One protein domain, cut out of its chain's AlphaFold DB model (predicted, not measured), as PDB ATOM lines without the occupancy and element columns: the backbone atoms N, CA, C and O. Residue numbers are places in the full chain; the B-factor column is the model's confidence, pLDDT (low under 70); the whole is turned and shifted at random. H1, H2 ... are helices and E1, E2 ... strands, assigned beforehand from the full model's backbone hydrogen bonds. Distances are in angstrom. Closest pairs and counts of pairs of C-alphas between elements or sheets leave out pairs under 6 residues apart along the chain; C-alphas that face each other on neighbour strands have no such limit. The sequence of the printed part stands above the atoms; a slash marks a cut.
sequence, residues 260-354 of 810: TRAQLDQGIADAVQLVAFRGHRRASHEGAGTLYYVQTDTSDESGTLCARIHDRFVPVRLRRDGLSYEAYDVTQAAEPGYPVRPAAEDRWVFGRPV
ATOM      1  N   THR A 260      20.490 -49.063 -32.069       78.19
ATOM      2  CA  THR A 260      19.806 -48.432 -30.935       78.19
ATOM      3  C   THR A 260      20.635 -47.257 -30.414       78.19
ATOM      4  O   THR A 260      21.865 -47.273 -30.511       78.19
ATOM      5  N   ARG A 261      19.996 -46.267 -29.776       79.81
ATOM      6  CA  ARG A 261      20.695 -45.156 -29.104       79.81
ATOM      7  C   ARG A 261      21.808 -45.648 -28.179       79.81
ATOM      8  O   ARG A 261      22.882 -45.069 -28.191       79.81
ATOM      9  N   ALA A 262      21.592 -46.740 -27.444       77.62
ATOM     10  CA  ALA A 262      22.609 -47.326 -26.571       77.62
ATOM     11  C   ALA A 262      23.867 -47.792 -27.335       77.62
ATOM     12  O   ALA A 262      24.977 -47.611 -26.846       77.62
ATOM     13  N   GLN A 263      23.719 -48.347 -28.543       79.81
ATOM     14  CA  GLN A 263      24.853 -48.743 -29.388       79.81
ATOM     15  C   GLN A 263      25.572 -47.531 -30.001       79.81
ATOM     16  O   GLN A 263      26.797 -47.541 -30.107       79.81
ATOM     17  N   LEU A 264      24.838 -46.475 -30.369       81.81
ATOM     18  CA  LEU A 264      25.425 -45.227 -30.877       81.81
ATOM     19  C   LEU A 264      26.161 -44.447 -29.779       81.81
ATOM     20  O   LEU A 264      27.266 -43.962 -30.003       81.81
ATOM     21  N   ASP A 265      25.581 -44.378 -28.582       82.88
ATOM     22  CA  ASP A 265      26.175 -43.750 -27.402       82.88
ATOM     23  C   ASP A 265      27.402 -44.536 -26.908       82.88
ATOM     24  O   ASP A 265      28.410 -43.932 -26.538       82.88
ATOM     25  N   GLN A 266      27.385 -45.872 -27.009       82.25
ATOM     26  CA  GLN A 266      28.588 -46.688 -26.831       82.25
ATOM     27  C   GLN A 266      29.656 -46.313 -27.871       82.25
ATOM     28  O   GLN A 266      30.776 -46.002 -27.487       82.25
ATOM     29  N   GLY A 267      29.308 -46.230 -29.161       80.38
ATOM     30  CA  GLY A 267      30.232 -45.789 -30.217       80.38
ATOM     31  C   GLY A 267      30.826 -44.388 -29.994       80.38
ATOM     32  O   GLY A 267      31.972 -44.140 -30.362       80.38
ATOM     33  N   ILE A 268      30.088 -43.483 -29.340       82.50
ATOM     34  CA  ILE A 268      30.615 -42.187 -28.890       82.50
ATOM     35  C   ILE A 268      31.640 -42.388 -27.767       82.50
ATOM     36  O   ILE A 268      32.751 -41.877 -27.890       82.50
ATOM     37  N   ALA A 269      31.316 -43.151 -26.714       81.44
ATOM     38  CA  ALA A 269      32.259 -43.450 -25.630       81.44
ATOM     39  C   ALA A 269      33.551 -44.114 -26.141       81.44
ATOM     40  O   ALA A 269      34.638 -43.758 -25.692       81.44
ATOM     41  N   ASP A 270      33.447 -45.027 -27.109       81.44
ATOM     42  CA  ASP A 270      34.578 -45.684 -27.774       81.44
ATOM     43  C   ASP A 270      35.513 -44.700 -28.493       81.44
ATOM     44  O   ASP A 270      36.726 -44.915 -28.502       81.44
ATOM     45  N   ALA A 271      34.963 -43.625 -29.066       79.06
ATOM     46  CA  ALA A 271      35.724 -42.605 -29.781       79.06
ATOM     47  C   ALA A 271      36.405 -41.584 -28.851       79.06
ATOM     48  O   ALA A 271      37.463 -41.075 -29.204       79.06
ATOM     49  N   VAL A 272      35.822 -41.282 -27.681       81.00
ATOM     50  CA  VAL A 272      36.357 -40.260 -26.751       81.00
ATOM     51  C   VAL A 272      37.089 -40.821 -25.523       81.00
ATOM     52  O   VAL A 272      37.649 -40.048 -24.754       81.00
ATOM     53  N   GLN A 273      37.088 -42.137 -25.291       79.88
ATOM     54  CA  GLN A 273      37.750 -42.770 -24.136       79.88
ATOM     55  C   GLN A 273      39.262 -42.481 -24.035       79.88
ATOM     56  O   GLN A 273      39.969 -42.358 -25.037       79.88
ATOM     57  N   LEU A 274      39.799 -42.527 -22.811       75.75
ATOM     58  CA  LEU A 274      41.242 -42.666 -22.596       75.75
ATOM     59  C   LEU A 274      41.667 -44.130 -22.771       75.75
ATOM     60  O   LEU A 274      41.360 -44.978 -21.934       75.75
ATOM     61  N   VAL A 275      42.399 -44.419 -23.849       64.44
ATOM     62  CA  VAL A 275      42.834 -45.784 -24.212       64.44
ATOM     63  C   VAL A 275      44.025 -46.280 -23.371       64.44
ATOM     64  O   VAL A 275      44.195 -47.484 -23.202       64.44
ATOM     65  N   ALA A 276      44.837 -45.375 -22.809       64.75
ATOM     66  CA  ALA A 276      46.002 -45.709 -21.987       64.75
ATOM     67  C   ALA A 276      46.076 -44.825 -20.729       64.75
ATOM     68  O   ALA A 276      46.148 -43.598 -20.825       64.75
ATOM     69  N   PHE A 277      46.070 -45.445 -19.545       73.12
ATOM     70  CA  PHE A 277      46.239 -44.764 -18.260       73.12
ATOM     71  C   PHE A 277      46.967 -45.648 -17.238       73.12
ATOM     72  O   PHE A 277      46.848 -46.872 -17.262       73.12
ATOM     73  N   ARG A 278      47.713 -45.021 -16.320       72.38
ATOM     74  CA  ARG A 278      48.504 -45.705 -15.274       72.38
ATOM     75  C   ARG A 278      47.731 -45.933 -13.977       72.38
ATOM     76  O   ARG A 278      48.033 -46.857 -13.229       72.38
ATOM     77  N   GLY A 279      46.749 -45.081 -13.697       76.38
ATOM     78  CA  GLY A 279      45.946 -45.125 -12.480       76.38
ATOM     79  C   GLY A 279      44.883 -44.031 -12.454       76.38
ATOM     80  O   GLY A 279      44.870 -43.137 -13.304       76.38
ATOM     81  N   HIS A 280      43.981 -44.108 -11.479       80.88
ATOM     82  CA  HIS A 280      42.924 -43.121 -11.271       80.88
ATOM     83  C   HIS A 280      42.672 -42.876  -9.778       80.88
ATOM     84  O   HIS A 280      42.814 -43.781  -8.957       80.88
ATOM     85  N   ARG A 281      42.257 -41.656  -9.425       84.00
ATOM     86  CA  ARG A 281      41.793 -41.273  -8.077       84.00
ATOM     87  C   ARG A 281      40.418 -40.615  -8.162       84.00
ATOM     88  O   ARG A 281      40.141 -39.922  -9.139       84.00
ATOM     89  N   ARG A 282      39.561 -40.796  -7.153       81.06
ATOM     90  CA  ARG A 282      38.252 -40.114  -7.089       81.06
ATOM     91  C   ARG A 282      38.465 -38.598  -7.008       81.06
ATOM     92  O   ARG A 282      39.270 -38.137  -6.202       81.06
ATOM     93  N   ALA A 283      37.763 -37.839  -7.842       78.56
ATOM     94  CA  ALA A 283      37.768 -36.383  -7.809       78.56
ATOM     95  C   ALA A 283      36.738 -35.875  -6.788       78.56
ATOM     96  O   ALA A 283      35.587 -36.322  -6.784       78.56
ATOM     97  N   SER A 284      37.148 -34.934  -5.937       70.38
ATOM     98  CA  SER A 284      36.225 -34.200  -5.067       70.38
ATOM     99  C   SER A 284      35.533 -33.117  -5.891       70.38
ATOM    100  O   SER A 284      36.215 -32.296  -6.500       70.38
ATOM    101  N   HIS A 285      34.202 -33.127  -5.936       69.56
ATOM    102  CA  HIS A 285      33.395 -32.109  -6.609       69.56
ATOM    103  C   HIS A 285      32.023 -31.998  -5.935       69.56
ATOM    104  O   HIS A 285      31.562 -32.951  -5.304       69.56
ATOM    105  N   GLU A 286      31.377 -30.843  -6.075       53.03
ATOM    106  CA  GLU A 286      29.996 -30.636  -5.640       53.03
ATOM    107  C   GLU A 286      29.054 -31.105  -6.757       53.03
ATOM    108  O   GLU A 286      28.986 -30.499  -7.825       53.03
ATOM    109  N   GLY A 287      28.366 -32.229  -6.546       61.50
ATOM    110  CA  GLY A 287      27.489 -32.821  -7.554       61.50
ATOM    111  C   GLY A 287      27.061 -34.250  -7.225       61.50
ATOM    112  O   GLY A 287      27.545 -34.863  -6.274       61.50
ATOM    113  N   ALA A 288      26.136 -34.781  -8.025       61.97
ATOM    114  CA  ALA A 288      25.755 -36.191  -7.995       61.97
ATOM    115  C   ALA A 288      26.521 -36.980  -9.071       61.97
ATOM    116  O   ALA A 288      26.762 -36.471 -10.166       61.97
ATOM    117  N   GLY A 289      26.847 -38.242  -8.775       70.25
ATOM    118  CA  GLY A 289      27.724 -39.089  -9.594       70.25
ATOM    119  C   GLY A 289      29.182 -39.044  -9.128       70.25
ATOM    120  O   GLY A 289      29.541 -38.276  -8.237       70.25
ATOM    121  N   THR A 290      30.044 -39.877  -9.718       80.50
ATOM    122  CA  THR A 290      31.470 -39.926  -9.357       80.50
ATOM    123  C   THR A 290      32.373 -39.582 -10.532       80.50
ATOM    124  O   THR A 290      32.283 -40.188 -11.599       80.50
ATOM    125  N   LEU A 291      33.259 -38.609 -10.318       84.75
ATOM    126  CA  LEU A 291      34.317 -38.213 -11.245       84.75
ATOM    127  C   LEU A 291      35.679 -38.730 -10.769       84.75
ATOM    128  O   LEU A 291      35.876 -39.036  -9.589       84.75
ATOM    129  N   TYR A 292      36.630 -38.809 -11.695       85.44
ATOM    130  CA  TYR A 292      37.959 -39.369 -11.471       85.44
ATOM    131  C   TYR A 292      39.034 -38.497 -12.120       85.44
ATOM    132  O   TYR A 292      38.873 -38.083 -13.260       85.44
ATOM    133  N   TYR A 293      40.156 -38.271 -11.439       83.88
ATOM    134  CA  TYR A 293      41.384 -37.830 -12.102       83.88
ATOM    135  C   TYR A 293      42.141 -39.069 -12.577       83.88
ATOM    136  O   TYR A 293      42.519 -39.910 -11.756       83.88
ATOM    137  N   VAL A 294      42.338 -39.181 -13.886       81.75
ATOM    138  CA  VAL A 294      43.005 -40.302 -14.558       81.75
ATOM    139  C   VAL A 294      44.379 -39.835 -15.037       81.75
ATOM    140  O   VAL A 294      44.487 -38.802 -15.693       81.75
ATOM    141  N   GLN A 295      45.434 -40.570 -14.688       79.25
ATOM    142  CA  GLN A 295      46.807 -40.238 -15.084       79.25
ATOM    143  C   GLN A 295      47.185 -40.979 -16.368       79.25
ATOM    144  O   GLN A 295      47.204 -42.215 -16.389       79.25
ATOM    145  N   THR A 296      47.504 -40.232 -17.424       72.75
ATOM    146  CA  THR A 296      48.006 -40.758 -18.702       72.75
ATOM    147  C   THR A 296      49.532 -40.636 -18.767       72.75
ATOM    148  O   THR A 296      50.149 -39.980 -17.929       72.75
ATOM    149  N   ASP A 297      50.166 -41.243 -19.773       64.56
ATOM    150  CA  ASP A 297      51.615 -41.100 -20.004       64.56
ATOM    151  C   ASP A 297      52.051 -39.666 -20.377       64.56
ATOM    152  O   ASP A 297      53.246 -39.378 -20.403       64.56
ATOM    153  N   THR A 298      51.095 -38.779 -20.678       59.47
ATOM    154  CA  THR A 298      51.308 -37.428 -21.225       59.47
ATOM    155  C   THR A 298      50.718 -36.300 -20.370       59.47
ATOM    156  O   THR A 298      50.800 -35.142 -20.773       59.47
ATOM    157  N   SER A 299      50.112 -36.603 -19.217       56.62
ATOM    158  CA  SER A 299      49.496 -35.612 -18.322       56.62
ATOM    159  C   SER A 299      50.399 -35.239 -17.143       56.62
ATOM    160  O   SER A 299      50.971 -36.132 -16.518       56.62
ATOM    161  N   ASP A 300      50.416 -33.956 -16.765       58.12
ATOM    162  CA  ASP A 300      50.997 -33.470 -15.503       58.12
ATOM    163  C   ASP A 300      50.389 -34.168 -14.262       58.12
ATOM    164  O   ASP A 300      49.332 -34.804 -14.332       58.12
ATOM    165  N   GLU A 301      51.015 -34.002 -13.087       56.19
ATOM    166  CA  GLU A 301      50.639 -34.662 -11.815       56.19
ATOM    167  C   GLU A 301      49.161 -34.479 -11.383       56.19
ATOM    168  O   GLU A 301      48.643 -35.231 -10.546       56.19
ATOM    169  N   SER A 302      48.460 -33.494 -11.950       61.00
ATOM    170  CA  SER A 302      47.032 -33.232 -11.744       61.00
ATOM    171  C   SER A 302      46.117 -34.327 -12.324       61.00
ATOM    172  O   SER A 302      45.159 -34.720 -11.646       61.00
ATOM    173  N   GLY A 303      46.448 -34.873 -13.501       75.25
ATOM    174  CA  GLY A 303      45.656 -35.865 -14.247       75.25
ATOM    175  C   GLY A 303      44.415 -35.297 -14.963       75.25
ATOM    176  O   GLY A 303      43.903 -34.229 -14.630       75.25
ATOM    177  N   THR A 304      43.895 -36.031 -15.950       84.50
ATOM    178  CA  THR A 304      42.704 -35.650 -16.731       84.50
ATOM    179  C   THR A 304      41.420 -35.987 -15.972       84.50
ATOM    180  O   THR A 304      41.227 -37.127 -15.544       84.50
ATOM    181  N   LEU A 305      40.513 -35.016 -15.823       87.75
ATOM    182  CA  LEU A 305      39.200 -35.243 -15.215       87.75
ATOM    183  C   LEU A 305      38.322 -36.091 -16.147       87.75
ATOM    184  O   LEU A 305      38.146 -35.762 -17.317       87.75
ATOM    185  N   CYS A 306      37.771 -37.184 -15.626       86.88
ATOM    186  CA  CYS A 306      36.998 -38.167 -16.374       86.88
ATOM    187  C   CYS A 306      35.724 -38.578 -15.630       86.88
ATOM    188  O   CYS A 306      35.712 -38.710 -14.403       86.88
ATOM    189  N   ALA A 307      34.677 -38.872 -16.393       87.44
ATOM    190  CA  ALA A 307      33.504 -39.599 -15.929       87.44
ATOM    191  C   ALA A 307      33.630 -41.082 -16.301       87.44
ATOM    192  O   ALA A 307      34.202 -41.426 -17.338       87.44
ATOM    193  N   ARG A 308      33.068 -41.970 -15.473       84.00
ATOM    194  CA  ARG A 308      32.915 -43.385 -15.834       84.00
ATOM    195  C   ARG A 308      31.569 -43.593 -16.527       84.00
ATOM    196  O   ARG A 308      30.523 -43.525 -15.874       84.00
ATOM    197  N   ILE A 309      31.618 -43.824 -17.838       83.06
ATOM    198  CA  ILE A 309      30.461 -44.078 -18.705       83.06
ATOM    199  C   ILE A 309      30.582 -45.517 -19.202       83.06
ATOM    200  O   ILE A 309      31.599 -45.890 -19.789       83.06
ATOM    201  N   HIS A 310      29.572 -46.342 -18.917       76.62
ATOM    202  CA  HIS A 310      29.703 -47.805 -18.966       76.62
ATOM    203  C   HIS A 310      30.958 -48.249 -18.179       76.62
ATOM    204  O   HIS A 310      31.121 -47.830 -17.031       76.62
ATOM    205  N   ASP A 311      31.853 -49.029 -18.787       75.12
ATOM    206  CA  ASP A 311      33.100 -49.507 -18.166       75.12
ATOM    207  C   ASP A 311      34.341 -48.675 -18.556       75.12
ATOM    208  O   ASP A 311      35.475 -49.120 -18.382       75.12
ATOM    209  N   ARG A 312      34.150 -47.466 -19.106       82.69
ATOM    210  CA  ARG A 312      35.225 -46.654 -19.708       82.69
ATOM    211  C   ARG A 312      35.410 -45.318 -18.996       82.69
ATOM    212  O   ARG A 312      34.442 -44.685 -18.572       82.69
ATOM    213  N   PHE A 313      36.662 -44.872 -18.907       86.31
ATOM    214  CA  PHE A 313      37.000 -43.515 -18.482       86.31
ATOM    215  C   PHE A 313      36.952 -42.578 -19.688       86.31
ATOM    216  O   PHE A 313      37.765 -42.677 -20.608       86.31
ATOM    217  N   VAL A 314      35.979 -41.674 -19.667       87.88
ATOM    218  CA  VAL A 314      35.753 -40.672 -20.706       87.88
ATOM    219  C   VAL A 314      36.164 -39.302 -20.154       87.88
ATOM    220  O   VAL A 314      35.634 -38.924 -19.103       87.88
ATOM    221  N   PRO A 315      37.077 -38.552 -20.805       88.88
ATOM    222  CA  PRO A 315      37.446 -37.200 -20.399       88.88
ATOM    223  C   PRO A 315      36.216 -36.307 -20.349       88.88
ATOM    224  O   PRO A 315      35.434 -36.279 -21.300       88.88
ATOM    225  N   VAL A 316      36.055 -35.556 -19.263       87.75
ATOM    226  CA  VAL A 316      34.984 -34.569 -19.120       87.75
ATOM    227  C   VAL A 316      35.542 -33.213 -18.732       87.75
ATOM    228  O   VAL A 316      36.493 -33.099 -17.961       87.75
ATOM    229  N   ARG A 317      34.899 -32.168 -19.242       86.69
ATOM    230  CA  ARG A 317      35.163 -30.780 -18.865       86.69
ATOM    231  C   ARG A 317      33.892 -30.117 -18.371       86.69
ATOM    232  O   ARG A 317      32.789 -30.495 -18.767       86.69
ATOM    233  N   LEU A 318      34.061 -29.115 -17.517       81.50
ATOM    234  CA  LEU A 318      32.965 -28.251 -17.109       81.50
ATOM    235  C   LEU A 318      32.533 -27.400 -18.313       81.50
ATOM    236  O   LEU A 318      33.371 -26.819 -19.007       81.50
ATOM    237  N   ARG A 319      31.231 -27.347 -18.583       72.88
ATOM    238  CA  ARG A 319      30.647 -26.489 -19.619       72.88
ATOM    239  C   ARG A 319      30.664 -25.039 -19.140       72.88
ATOM    240  O   ARG A 319      30.729 -24.772 -17.943       72.88
ATOM    241  N   ARG A 320      30.548 -24.078 -20.063       64.50
ATOM    242  CA  ARG A 320      30.573 -22.638 -19.728       64.50
ATOM    243  C   ARG A 320      29.406 -22.154 -18.844       64.50
ATOM    244  O   ARG A 320      29.434 -21.008 -18.422       64.50
ATOM    245  N   ASP A 321      28.406 -22.993 -18.549       64.06
ATOM    246  CA  ASP A 321      27.424 -22.697 -17.488       64.06
ATOM    247  C   ASP A 321      27.960 -22.921 -16.067       64.06
ATOM    248  O   ASP A 321      27.303 -22.523 -15.113       64.06
ATOM    249  N   GLY A 322      29.126 -23.552 -15.905       65.75
ATOM    250  CA  GLY A 322      29.723 -23.833 -14.599       65.75
ATOM    251  C   GLY A 322      29.014 -24.929 -13.794       65.75
ATOM    252  O   GLY A 322      29.456 -25.236 -12.693       65.75
ATOM    253  N   LEU A 323      27.939 -25.523 -14.328       67.69
ATOM    254  CA  LEU A 323      27.029 -26.417 -13.595       67.69
ATOM    255  C   LEU A 323      26.884 -27.805 -14.229       67.69
ATOM    256  O   LEU A 323      26.407 -28.734 -13.579       67.69
ATOM    257  N   SER A 324      27.262 -27.966 -15.498       77.75
ATOM    258  CA  SER A 324      27.127 -29.228 -16.227       77.75
ATOM    259  C   SER A 324      28.440 -29.665 -16.871       77.75
ATOM    260  O   SER A 324      29.281 -28.840 -17.225       77.75
ATOM    261  N   TYR A 325      28.620 -30.975 -17.039       84.94
ATOM    262  CA  TYR A 325      29.807 -31.553 -17.669       84.94
ATOM    263  C   TYR A 325      29.505 -31.999 -19.104       84.94
ATOM    264  O   TYR A 325      28.392 -32.424 -19.423       84.94
ATOM    265  N   GLU A 326      30.511 -31.937 -19.975       86.81
ATOM    266  CA  GLU A 326      30.499 -32.625 -21.269       86.81
ATOM    267  C   GLU A 326      31.731 -33.507 -21.443       86.81
ATOM    268  O   GLU A 326      32.852 -33.116 -21.113       86.81
ATOM    269  N   ALA A 327      31.495 -34.696 -21.987       88.44
ATOM    270  CA  ALA A 327      32.508 -35.608 -22.479       88.44
ATOM    271  C   ALA A 327      33.126 -35.071 -23.772       88.44
ATOM    272  O   ALA A 327      32.387 -34.675 -24.675       88.44
ATOM    273  N   TYR A 328      34.450 -35.069 -23.891       87.00
ATOM    274  CA  TYR A 328      35.140 -34.494 -25.048       87.00
ATOM    275  C   TYR A 328      36.366 -35.319 -25.455       87.00
ATOM    276  O   TYR A 328      36.945 -36.037 -24.643       87.00
ATOM    277  N   ASP A 329      36.765 -35.198 -26.719       83.31
ATOM    278  CA  ASP A 329      38.013 -35.766 -27.225       83.31
ATOM    279  C   ASP A 329      39.190 -34.870 -26.801       83.31
ATOM    280  O   ASP A 329      39.259 -33.696 -27.173       83.31
ATOM    281  N   VAL A 330      40.131 -35.419 -26.029       78.06
ATOM    282  CA  VAL A 330      41.347 -34.707 -25.596       78.06
ATOM    283  C   VAL A 330      42.251 -34.287 -26.758       78.06
ATOM    284  O   VAL A 330      42.941 -33.276 -26.640       78.06
ATOM    285  N   THR A 331      42.230 -35.003 -27.884       75.75
ATOM    286  CA  THR A 331      42.985 -34.639 -29.095       75.75
ATOM    287  C   THR A 331      42.322 -33.504 -29.880       75.75
ATOM    288  O   THR A 331      43.000 -32.780 -30.606       75.75
ATOM    289  N   GLN A 332      41.017 -33.292 -29.682       78.38
ATOM    290  CA  GLN A 332      40.217 -32.242 -30.319       78.38
ATOM    291  C   GLN A 332      39.555 -31.346 -29.265       78.38
ATOM    292  O   GLN A 332      38.361 -31.058 -29.317       78.38
ATOM    293  N   ALA A 333      40.341 -30.864 -28.298       74.56
ATOM    294  CA  ALA A 333      39.837 -30.126 -27.137       74.56
ATOM    295  C   ALA A 333      39.078 -28.814 -27.454       74.56
ATOM    296  O   ALA A 333      38.433 -28.268 -26.562       74.56
ATOM    297  N   ALA A 334      39.098 -28.315 -28.693       69.44
ATOM    298  CA  ALA A 334      38.276 -27.181 -29.131       69.44
ATOM    299  C   ALA A 334      36.865 -27.578 -29.623       69.44
ATOM    300  O   ALA A 334      35.996 -26.716 -29.726       69.44
ATOM    301  N   GLU A 335      36.618 -28.855 -29.928       79.00
ATOM    302  CA  GLU A 335      35.359 -29.316 -30.526       79.00
ATOM    303  C   GLU A 335      34.229 -29.491 -29.493       79.00
ATOM    304  O   GLU A 335      34.507 -29.714 -28.308       79.00
ATOM    305  N   PRO A 336      32.945 -29.406 -29.899       78.62
ATOM    306  CA  PRO A 336      31.804 -29.566 -28.997       78.62
ATOM    307  C   PRO A 336      31.713 -30.981 -28.410       78.62
ATOM    308  O   PRO A 336      31.632 -31.967 -29.146       78.62
ATOM    309  N   GLY A 337      31.674 -31.080 -27.079       83.62
ATOM    310  CA  GLY A 337      31.513 -32.353 -26.376       83.62
ATOM    311  C   GLY A 337      30.079 -32.898 -26.377       83.62
ATOM    312  O   GLY A 337      29.155 -32.318 -26.946       83.62
ATOM    313  N   TYR A 338      29.868 -34.011 -25.678       86.62
ATOM    314  CA  TYR A 338      28.556 -34.608 -25.418       86.62
ATOM    315  C   TYR A 338      28.174 -34.372 -23.953       86.62
ATOM    316  O   TYR A 338      28.920 -34.807 -23.076       86.62
ATOM    317  N   PRO A 339      27.050 -33.698 -23.645       85.94
ATOM    318  CA  PRO A 339      26.583 -33.519 -22.276       85.94
ATOM    319  C   PRO A 339      26.470 -34.858 -21.551       85.94
ATOM    320  O   PRO A 339      25.961 -35.831 -22.113       85.94
ATOM    321  N   VAL A 340      26.932 -34.891 -20.305       85.38
ATOM    322  CA  VAL A 340      26.827 -36.061 -19.433       85.38
ATOM    323  C   VAL A 340      26.047 -35.709 -18.176       85.38
ATOM    324  O   VAL A 340      26.119 -34.590 -17.664       85.38
ATOM    325  N   ARG A 341      25.312 -36.690 -17.660       85.06
ATOM    326  CA  ARG A 341      24.539 -36.581 -16.422       85.06
ATOM    327  C   ARG A 341      24.760 -37.805 -15.532       85.06
ATOM    328  O   ARG A 341      25.027 -38.891 -16.059       85.06
ATOM    329  N   PRO A 342      24.596 -37.673 -14.209       78.38
ATOM    330  CA  PRO A 342      24.562 -38.828 -13.330       78.38
ATOM    331  C   PRO A 342      23.380 -39.750 -13.653       78.38
ATOM    332  O   PRO A 342      22.291 -39.322 -14.059       78.38
ATOM    333  N   ALA A 343      23.620 -41.039 -13.447       76.31
ATOM    334  CA  ALA A 343      22.636 -42.105 -13.388       76.31
ATOM    335  C   ALA A 343      22.694 -42.774 -12.000       76.31
ATOM    336  O   ALA A 343      23.460 -42.363 -11.126       76.31
ATOM    337  N   ALA A 344      21.885 -43.813 -11.790       61.88
ATOM    338  CA  ALA A 344      22.001 -44.642 -10.595       61.88
ATOM    339  C   ALA A 344      23.396 -45.305 -10.495       61.88
ATOM    340  O   ALA A 344      24.040 -45.579 -11.513       61.88
ATOM    341  N   GLU A 345      23.821 -45.598  -9.259       61.00
ATOM    342  CA  GLU A 345      25.028 -46.383  -8.929       61.00
ATOM    343  C   GLU A 345      26.376 -45.733  -9.314       61.00
ATOM    344  O   GLU A 345      27.266 -46.392  -9.848       61.00
ATOM    345  N   ASP A 346      26.563 -44.436  -9.032       63.75
ATOM    346  CA  ASP A 346      27.836 -43.713  -9.256       63.75
ATOM    347  C   ASP A 346      28.313 -43.656 -10.729       63.75
ATOM    348  O   ASP A 346      29.457 -43.281 -11.012       63.75
ATOM    349  N   ARG A 347      27.445 -43.995 -11.692       70.31
ATOM    350  CA  ARG A 347      27.748 -43.977 -13.135       70.31
ATOM    351  C   ARG A 347      27.250 -42.709 -13.817       70.31
ATOM    352  O   ARG A 347      26.267 -42.100 -13.396       70.31
ATOM    353  N   TRP A 348      27.894 -42.364 -14.926       83.69
ATOM    354  CA  TRP A 348      27.455 -41.306 -15.830       83.69
ATOM    355  C   TRP A 348      26.867 -41.896 -17.112       83.69
ATOM    356  O   TRP A 348      27.264 -42.975 -17.557       83.69
ATOM    357  N   VAL A 349      25.929 -41.170 -17.712       84.88
ATOM    358  CA  VAL A 349      25.354 -41.459 -19.033       84.88
ATOM    359  C   VAL A 349      25.323 -40.184 -19.868       84.88
ATOM    360  O   VAL A 349      25.278 -39.079 -19.320       84.88
ATOM    361  N   PHE A 350      25.327 -40.322 -21.192       83.19
ATOM    362  CA  PHE A 350      25.118 -39.182 -22.082       83.19
ATOM    363  C   PHE A 350      23.682 -38.644 -21.966       83.19
ATOM    364  O   PHE A 350      22.730 -39.379 -21.691       83.19
ATOM    365  N   GLY A 351      23.536 -37.335 -22.160       76.94
ATOM    366  CA  GLY A 351      22.263 -36.623 -22.114       76.94
ATOM    367  C   GLY A 351      22.302 -35.375 -21.235       76.94
ATOM    368  O   GLY A 351      23.138 -35.228 -20.345       76.94
ATOM    369  N   ARG A 352      21.363 -34.459 -21.488       67.94
ATOM    370  CA  ARG A 352      21.172 -33.245 -20.680       67.94
ATOM    371  C   ARG A 352      20.577 -33.600 -19.305       67.94
ATOM    372  O   ARG A 352      19.844 -34.589 -19.224       67.94
ATOM    373  N   PRO A 353      20.845 -32.815 -18.242       57.81
ATOM    374  CA  PRO A 353      20.125 -32.943 -16.978       57.81
ATOM    375  C   PRO A 353      18.615 -32.898 -17.219       57.81
ATOM    376  O   PRO A 353      18.138 -32.079 -18.002       57.81
ATOM    377  N   VAL A 354      17.873 -33.790 -16.563       48.66
ATOM    378  CA  VAL A 354      16.412 -33.710 -16.529       48.66
ATOM    379  C   VAL A 354      16.073 -32.706 -15.439       48.66
ATOM    380  O   VAL A 354      16.330 -32.978 -14.266       48.66
TER     381      VAL A 354
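AT A GLANCE: This is residues 260 to 354 of the 810 residues of an uncharacterized protein of Burkholderia sp. JS23 (UniProt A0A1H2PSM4). A single antiparallel sheet of seven strands curls like part of a small barrel and folds back on itself, so that E1 to E4 face E6 and E7 across the hinge strand E5, and E7 comes round close to E3. E1 and E2 extend the sheet past this curl, and the one named helix, H1, packs across the curl, mostly on E4 and E7. The printed part has 95 residues, with H1 followed by E1 to E7 in the same order along the chain and across the sheet. The class is mixed, helices and strands, with under half of the residues in named elements. The whole is compact, with a radius of gyration of the C-alphas of 12.5 A and spans of 35 by 28 by 27 A.

HOW THE PARTS SIT: The strongly twisted sheet is a meander, each strand the antiparallel neighbour of the one before, and each successive pair is a hairpin. Edge strand E1, residues 279 to 283, pairs with E2, residues 291 to 295, by N 283 and O 291, 2.8 A. E2 pairs with E3, residues 304 to 309, by N 306 and O 292, 2.8 A. E4, residues 312 to 318, pairs with E3 by N 307 and O 314, 2.9 A, and with E5, residues 325 to 327, by N 317 and O 326, 2.9 A. E6, residues 338 to 342, pairs with E5 by N 327 and O 338, 2.8 A, and with edge strand E7, residues 348 to 350, by N 341 and O 349, 2.9 A. The closest C-alphas of E3 and E7, those of Ile 309 and Trp 348, are 5.0 A apart. H1, residues 261 to 272, is on the sheet at a height of 8.7 A, over E7 and across the strands, at 71 degrees to E7 on the local plane. Its closest C-alphas to E4 are Val 272 and Val 314, 6.1 A. In H1 every O i to N i+4 pair is within hydrogen-bond range.

IN THESE COORDINATES: H1 begins at C-alpha 261 (20.695, -45.156, -29.104) and is 16.6 A long. E1 measures 12.8 A, E2 13.2 A, E3 15.0 A and E6 13.4 A. E4, 18.7 A, starts at C-alpha 312 (35.225, -46.654, -19.708). E5 is 6.8 A and E7 7.0 A, ending at C-alpha 350 (25.118, -39.182, -22.082).

THE WHOLE: The two C-alphas farthest apart, those of Thr 260 and Glu 301, are 38.8 A apart. The printed part has no cut and no long link. Mean pLDDT of the printed part is 76.3; residues under 70 include 285 to 288, 297 to 302, 320 to 323 and 352 to 354.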